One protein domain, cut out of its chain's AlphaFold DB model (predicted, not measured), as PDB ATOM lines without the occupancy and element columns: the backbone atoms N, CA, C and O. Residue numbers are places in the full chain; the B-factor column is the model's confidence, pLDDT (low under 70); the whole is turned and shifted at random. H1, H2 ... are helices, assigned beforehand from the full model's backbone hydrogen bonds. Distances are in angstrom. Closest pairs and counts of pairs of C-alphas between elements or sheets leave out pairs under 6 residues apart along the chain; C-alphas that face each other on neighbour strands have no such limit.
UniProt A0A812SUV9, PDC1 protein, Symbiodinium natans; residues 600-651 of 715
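Overview. This is residues 600 to 651 of the 715 residues of the protein "PDC1 protein" of Symbiodinium natans (UniProt A0A812SUV9). Two helices, H1 and H3, run the same way side by side, with H2 set steeply beside them and a long loop, residues 624 to 635, leading from H2 back to H3. The printed part has 52 residues with three named helices, in the order H1, H2, H3, and no named strand: all helix. It is compact, radius of gyration of the C-alphas 10.8 A, spanning 31 by 24 by 17 A.

Arrangement. H1, residues 602 to 609, and H2, residues 614 to 623, are close but not clearly touching; the closest C-alphas, of Leu 609 and Gln 617, are 5.9 A apart, and their lines are only just about perpendicular at 70.2 degrees. H3, residues 636 to 649, touches H1 at a shallow tilt of 11 degrees, the same way; the closest C-alphas, of Asp 604 and Ser 637, are 6.2 A apart. H2 and H3 are close but not clearly touching, at a steep tilt of 59 degrees, opposite ways; the closest C-alphas, of Val 620 and Val 644, are 7.3 A apart. In H1, H2 and H3 every O i to N i+4 pair is within hydrogen-bond range.

Along the chain. H1 begins at C-alpha 602 (80.964, 42.743, -32.286) and is 10.3 A long, H2 14.4 A. H3, 19.7 A, ends at C-alpha 649 (81.859, 19.527, -25.773).

Size, cuts and confidence. The farthest C-alphas, of Val 614 and Asn 632, are 31.4 A apart. The link from H1 to H2 is tight, that from H2 to H3 long. The printed part has no cut, and no printed residue is under 70 in pLDDT.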
ATOM      1  N   ILE A 600      75.210  39.948 -35.262       94.81
ATOM      2  CA  ILE A 600      75.726  39.737 -33.905       94.81
ATOM      3  C   ILE A 600      76.486  41.011 -33.486       94.81
ATOM      4  O   ILE A 600      77.260  41.539 -34.289       94.81
ATOM      5  N   PRO A 601      76.318  41.533 -32.256       95.50
ATOM      6  CA  PRO A 601      77.163  42.615 -31.759       95.50
ATOM      7  C   PRO A 601      78.637  42.195 -31.763       95.50
ATOM      8  O   PRO A 601      78.975  41.082 -31.366       95.50
ATOM      9  N   TYR A 602      79.538  43.083 -32.194       93.88
ATOM     10  CA  TYR A 602      80.964  42.743 -32.286       93.88
ATOM     11  C   TYR A 602      81.569  42.344 -30.928       93.88
ATOM     12  O   TYR A 602      82.415  41.457 -30.895       93.88
ATOM     13  N   SER A 603      81.076  42.920 -29.822       94.31
ATOM     14  CA  SER A 603      81.376  42.479 -28.453       94.31
ATOM     15  C   SER A 603      81.079  40.995 -28.259       94.31
ATOM     16  O   SER A 603      81.980  40.227 -27.958       94.31
ATOM     17  N   ASP A 604      79.843  40.568 -28.519       94.62
ATOM     18  CA  ASP A 604      79.391  39.196 -28.306       94.62
ATOM     19  C   ASP A 604      80.188  38.210 -29.170       94.62
ATOM     20  O   ASP A 604      80.564  37.130 -28.715       94.62
ATOM     21  N   ALA A 605      80.462  38.579 -30.425       95.12
ATOM     22  CA  ALA A 605      81.264  37.766 -31.330       95.12
ATOM     23  C   ALA A 605      82.727  37.665 -30.865       95.12
ATOM     24  O   ALA A 605      83.305  36.580 -30.923       95.12
ATOM     25  N   GLN A 606      83.314  38.762 -30.376       93.81
ATOM     26  CA  GLN A 606      84.671  38.780 -29.833       93.81
ATOM     27  C   GLN A 606      84.766  38.013 -28.503       93.81
ATOM     28  O   GLN A 606      85.713  37.256 -28.330       93.81
ATOM     29  N   ASP A 607      83.776  38.116 -27.617       93.94
ATOM     30  CA  ASP A 607      83.723  37.381 -26.346       93.94
ATOM     31  C   ASP A 607      83.528  35.866 -26.560       93.94
ATOM     32  O   ASP A 607      84.039  35.052 -25.795       93.94
ATOM     33  N   ILE A 608      82.785  35.455 -27.596       95.50
ATOM     34  CA  ILE A 608      82.532  34.030 -27.886       95.50
ATOM     35  C   ILE A 608      83.674  33.389 -28.697       95.50
ATOM     36  O   ILE A 608      83.945  32.198 -28.524       95.50
ATOM     37  N   LEU A 609      84.324  34.140 -29.595       94.38
ATOM     38  CA  LEU A 609      85.370  33.622 -30.489       94.38
ATOM     39  C   LEU A 609      86.799  33.942 -30.022       94.38
ATOM     40  O   LEU A 609      87.722  33.238 -30.417       94.38
ATOM     41  N   GLY A 610      86.999  34.956 -29.178       90.25
ATOM     42  CA  GLY A 610      88.312  35.340 -28.648       90.25
ATOM     43  C   GLY A 610      88.952  34.259 -27.773       90.25
ATOM     44  O   GLY A 610      90.158  34.052 -27.855       90.25
ATOM     45  N   ASP A 611      88.140  33.495 -27.036       88.38
ATOM     46  CA  ASP A 611      88.577  32.319 -26.267       88.38
ATOM     47  C   ASP A 611      88.925  31.088 -27.151       88.38
ATOM     48  O   ASP A 611      89.135  29.985 -26.634       88.38
ATOM     49  N   LEU A 612      88.888  31.201 -28.483       89.88
ATOM     50  CA  LEU A 612      89.219  30.117 -29.415       89.88
ATOM     51  C   LEU A 612      90.548  30.402 -30.119       89.88
ATOM     52  O   LEU A 612      90.848  31.542 -30.466       89.88
ATOM     53  N   GLU A 613      91.316  29.352 -30.406       88.38
ATOM     54  CA  GLU A 613      92.521  29.454 -31.241       88.38
ATOM     55  C   GLU A 613      92.179  29.922 -32.665       88.38
ATOM     56  O   GLU A 613      91.091  29.649 -33.170       88.38
ATOM     57  N   VAL A 614      93.129  30.547 -33.365       82.00
ATOM     58  CA  VAL A 614      92.941  31.096 -34.725       82.00
ATOM     59  C   VAL A 614      92.328  30.088 -35.714       82.00
ATOM     60  O   VAL A 614      91.421  30.440 -36.467       82.00
ATOM     61  N   GLU A 615      92.746  28.819 -35.699       81.62
ATOM     62  CA  GLU A 615      92.161  27.798 -36.583       81.62
ATOM     63  C   GLU A 615      90.759  27.348 -36.129       81.62
ATOM     64  O   GLU A 615      89.900  27.051 -36.961       81.62
ATOM     65  N   GLN A 616      90.480  27.364 -34.822       88.06
ATOM     66  CA  GLN A 616      89.139  27.118 -34.282       88.06
ATOM     67  C   GLN A 616      88.185  28.269 -34.659       88.06
ATOM     68  O   GLN A 616      87.077  28.005 -35.127       88.06
ATOM     69  N   GLN A 617      88.633  29.529 -34.554       90.12
ATOM     70  CA  GLN A 617      87.896  30.724 -34.992       90.12
ATOM     71  C   GLN A 617      87.473  30.602 -36.463       90.12
ATOM     72  O   GLN A 617      86.283  30.710 -36.763       90.12
ATOM     73  N   LYS A 618      88.412  30.291 -37.371       84.94
ATOM     74  CA  LYS A 618      88.117  30.073 -38.802       84.94
ATOM     75  C   LYS A 618      87.060  28.989 -39.018       84.94
ATOM     76  O   LYS A 618      86.146  29.184 -39.816       84.94
ATOM     77  N   VAL A 619      87.149  27.866 -38.297       85.19
ATOM     78  CA  VAL A 619      86.170  26.769 -38.392       85.19
ATOM     79  C   VAL A 619      84.769  27.227 -37.977       85.19
ATOM     80  O   VAL A 619      83.812  26.888 -38.673       85.19
ATOM     81  N   VAL A 620      84.619  28.022 -36.907       91.81
ATOM     82  CA  VAL A 620      83.304  28.592 -36.542       91.81
ATOM     83  C   VAL A 620      82.829  29.585 -37.599       91.81
ATOM     84  O   VAL A 620      81.699  29.475 -38.066       91.81
ATOM     85  N   ILE A 621      83.691  30.513 -38.023       91.75
ATOM     86  CA  ILE A 621      83.356  31.573 -38.985       91.75
ATOM     87  C   ILE A 621      82.884  30.996 -40.331       91.75
ATOM     88  O   ILE A 621      81.964  31.536 -40.949       91.75
ATOM     89  N   GLN A 622      83.468  29.873 -40.766       87.00
ATOM     90  CA  GLN A 622      83.072  29.161 -41.983       87.00
ATOM     91  C   GLN A 622      81.811  28.299 -41.827       87.00
ATOM     92  O   GLN A 622      81.056  28.180 -42.789       87.00
ATOM     93  N   ARG A 623      81.598  27.654 -40.668       89.81
ATOM     94  CA  ARG A 623      80.562  26.611 -40.495       89.81
ATOM     95  C   ARG A 623      79.329  27.040 -39.703       89.81
ATOM     96  O   ARG A 623      78.338  26.309 -39.705       89.81
ATOM     97  N   PHE A 624      79.367  28.174 -39.011       92.75
ATOM     98  CA  PHE A 624      78.197  28.705 -38.324       92.75
ATOM     99  C   PHE A 624      77.246  29.371 -39.324       92.75
ATOM    100  O   PHE A 624      77.614  30.315 -40.027       92.75
ATOM    101  N   HIS A 625      76.005  28.889 -39.333       89.81
ATOM    102  CA  HIS A 625      74.881  29.484 -40.042       89.81
ATOM    103  C   HIS A 625      73.764  29.769 -39.040       89.81
ATOM    104  O   HIS A 625      73.395  28.893 -38.260       89.81
ATOM    105  N   TYR A 626      73.224  30.985 -39.080       87.00
ATOM    106  CA  TYR A 626      72.036  31.361 -38.321       87.00
ATOM    107  C   TYR A 626      70.775  30.941 -39.088       87.00
ATOM    108  O   TYR A 626      70.648  31.265 -40.269       87.00
ATOM    109  N   ASP A 627      69.847  30.232 -38.436       84.12
ATOM    110  CA  ASP A 627      68.534  29.923 -39.019       84.12
ATOM    111  C   ASP A 627      67.495  30.936 -38.526       84.12
ATOM    112  O   ASP A 627      67.001  30.848 -37.398       84.12
ATOM    113  N   GLU A 628      67.114  31.872 -39.396       81.00
ATOM    114  CA  GLU A 628      66.095  32.890 -39.122       81.00
ATOM    115  C   GLU A 628      64.746  32.299 -38.678       81.00
ATOM    116  O   GLU A 628      64.012  32.938 -37.925       81.00
ATOM    117  N   ARG A 629      64.422  31.049 -39.044       80.25
ATOM    118  CA  ARG A 629      63.197  30.364 -38.585       80.25
ATOM    119  C   ARG A 629      63.201  30.129 -37.072       80.25
ATOM    120  O   ARG A 629      62.140  30.056 -36.454       80.25
ATOM    121  N   THR A 630      64.388  30.054 -36.472       74.31
ATOM    122  CA  THR A 630      64.606  29.911 -35.025       74.31
ATOM    123  C   THR A 630      64.851  31.247 -34.309       74.31
ATOM    124  O   THR A 630      64.923  31.270 -33.079       74.31
ATOM    125  N   ALA A 631      64.891  32.377 -35.032       70.94
ATOM    126  CA  ALA A 631      65.086  33.717 -34.460       70.94
ATOM    127  C   ALA A 631      64.037  34.078 -33.393       70.94
ATOM    128  O   ALA A 631      64.344  34.752 -32.412       70.94
ATOM    129  N   ASN A 632      62.812  33.561 -33.539       74.38
ATOM    130  CA  ASN A 632      61.721  33.714 -32.568       74.38
ATOM    131  C   ASN A 632      61.989  33.035 -31.206       74.38
ATOM    132  O   ASN A 632      61.195  33.200 -30.284       74.38
ATOM    133  N   GLN A 633      63.058  32.237 -31.083       75.19
ATOM    134  CA  GLN A 633      63.409  31.482 -29.873       75.19
ATOM    135  C   GLN A 633      64.795  31.837 -29.308       75.19
ATOM    136  O   GLN A 633      65.022  31.642 -28.116       75.19
ATOM    137  N   SER A 634      65.733  32.323 -30.130       86.25
ATOM    138  CA  SER A 634      67.115  32.586 -29.703       86.25
ATOM    139  C   SER A 634      67.827  33.578 -30.625       86.25
ATOM    140  O   SER A 634      67.756  33.442 -31.846       86.25
ATOM    141  N   THR A 635      68.551  34.544 -30.046       93.19
ATOM    142  CA  THR A 635      69.349  35.532 -30.792       93.19
ATOM    143  C   THR A 635      70.578  34.897 -31.444       93.19
ATOM    144  O   THR A 635      71.101  33.891 -30.960       93.19
ATOM    145  N   ALA A 636      71.104  35.517 -32.503       91.38
ATOM    146  CA  ALA A 636      72.298  35.027 -33.193       91.38
ATOM    147  C   ALA A 636      73.514  34.857 -32.250       91.38
ATOM    148  O   ALA A 636      74.188  33.830 -32.323       91.38
ATOM    149  N   SER A 637      73.728  35.768 -31.285       94.50
ATOM    150  CA  SER A 637      74.749  35.622 -30.230       94.50
ATOM    151  C   SER A 637      74.552  34.360 -29.380       94.50
ATOM    152  O   SER A 637      75.504  33.634 -29.091       94.50
ATOM    153  N   ALA A 638      73.313  34.067 -28.973       93.88
ATOM    154  CA  ALA A 638      72.997  32.915 -28.132       93.88
ATOM    155  C   ALA A 638      73.116  31.590 -28.909       93.88
ATOM    156  O   ALA A 638      73.642  30.604 -28.379       93.88
ATOM    157  N   GLN A 639      72.707  31.575 -30.182       93.50
ATOM    158  CA  GLN A 639      72.922  30.438 -31.080       93.50
ATOM    159  C   GLN A 639      74.414  30.182 -31.322       93.50
ATOM    160  O   GLN A 639      74.856  29.040 -31.202       93.50
ATOM    161  N   LEU A 640      75.214  31.230 -31.561       95.38
ATOM    162  CA  LEU A 640      76.671  31.128 -31.692       95.38
ATOM    163  C   LEU A 640      77.310  30.553 -30.422       95.38
ATOM    164  O   LEU A 640      78.104  29.616 -30.500       95.38
ATOM    165  N   LYS A 641      76.919  31.047 -29.241       96.06
ATOM    166  CA  LYS A 641      77.416  30.546 -27.949       96.06
ATOM    167  C   LYS A 641      77.066  29.071 -27.730       96.06
ATOM    168  O   LYS A 641      77.898  28.301 -27.253       96.06
ATOM    169  N   THR A 642      75.865  28.658 -28.135       94.31
ATOM    170  CA  THR A 642      75.418  27.256 -28.083       94.31
ATOM    171  C   THR A 642      76.196  26.381 -29.066       94.31
ATOM    172  O   THR A 642      76.621  25.282 -28.704       94.31
ATOM    173  N   TYR A 643      76.446  26.874 -30.281       94.25
ATOM    174  CA  TYR A 643      77.244  26.192 -31.297       94.25
ATOM    175  C   TYR A 643      78.689  25.985 -30.826       94.25
ATOM    176  O   TYR A 643      79.151  24.850 -30.777       94.25
ATOM    177  N   VAL A 644      79.371  27.044 -30.376       94.81
ATOM    178  CA  VAL A 644      80.753  26.970 -29.868       94.81
ATOM    179  C   VAL A 644      80.856  26.068 -28.636       94.81
ATOM    180  O   VAL A 644      81.767  25.243 -28.560       94.81
ATOM    181  N   SER A 645      79.896  26.146 -27.707       93.69
ATOM    182  CA  SER A 645      79.819  25.228 -26.561       93.69
ATOM    183  C   SER A 645      79.672  23.768 -27.012       93.69
ATOM    184  O   SER A 645      80.415  22.901 -26.558       93.69
ATOM    185  N   THR A 646      78.799  23.499 -27.990       91.44
ATOM    186  CA  THR A 646      78.627  22.164 -28.587       91.44
ATOM    187  C   THR A 646      79.902  21.690 -29.292       91.44
ATOM    188  O   THR A 646      80.268  20.521 -29.175       91.44
ATOM    189  N   CYS A 647      80.616  22.581 -29.987       89.81
ATOM    190  CA  CYS A 647      81.878  22.263 -30.651       89.81
ATOM    191  C   CYS A 647      82.993  21.914 -29.658       89.81
ATOM    192  O   CYS A 647      83.696  20.931 -29.891       89.81
ATOM    193  N   ARG A 648      83.100  22.645 -28.534       89.62
ATOM    194  CA  ARG A 648      83.996  22.296 -27.418       89.62
ATOM    195  C   ARG A 648      83.614  20.947 -26.799       89.62
ATOM    196  O   ARG A 648      84.455  20.060 -26.728       89.62
ATOM    197  N   GLN A 649      82.346  20.756 -26.424       87.00
ATOM    198  CA  GLN A 649      81.859  19.527 -25.773       87.00
ATOM    199  C   GLN A 649      82.003  18.262 -26.634       87.00
ATOM    200  O   GLN A 649      82.174  17.174 -26.093       87.00
ATOM    201  N   ARG A 650      81.896  18.382 -27.965       82.44
ATOM    202  CA  ARG A 650      81.940  17.245 -28.901       82.44
ATOM    203  C   ARG A 650      83.265  17.101 -29.660       82.44
ATOM    204  O   ARG A 650      83.326  16.277 -30.569       82.44
ATOM    205  N   GLY A 651      84.287  17.908 -29.360       79.38
ATOM    206  CA  GLY A 651      85.578  17.864 -30.062       79.38
ATOM    207  C   GLY A 651      85.463  18.110 -31.573       79.38
ATOM    208  O   GLY A 651      86.077  17.411 -32.372       79.38
TER     209      GLY A 651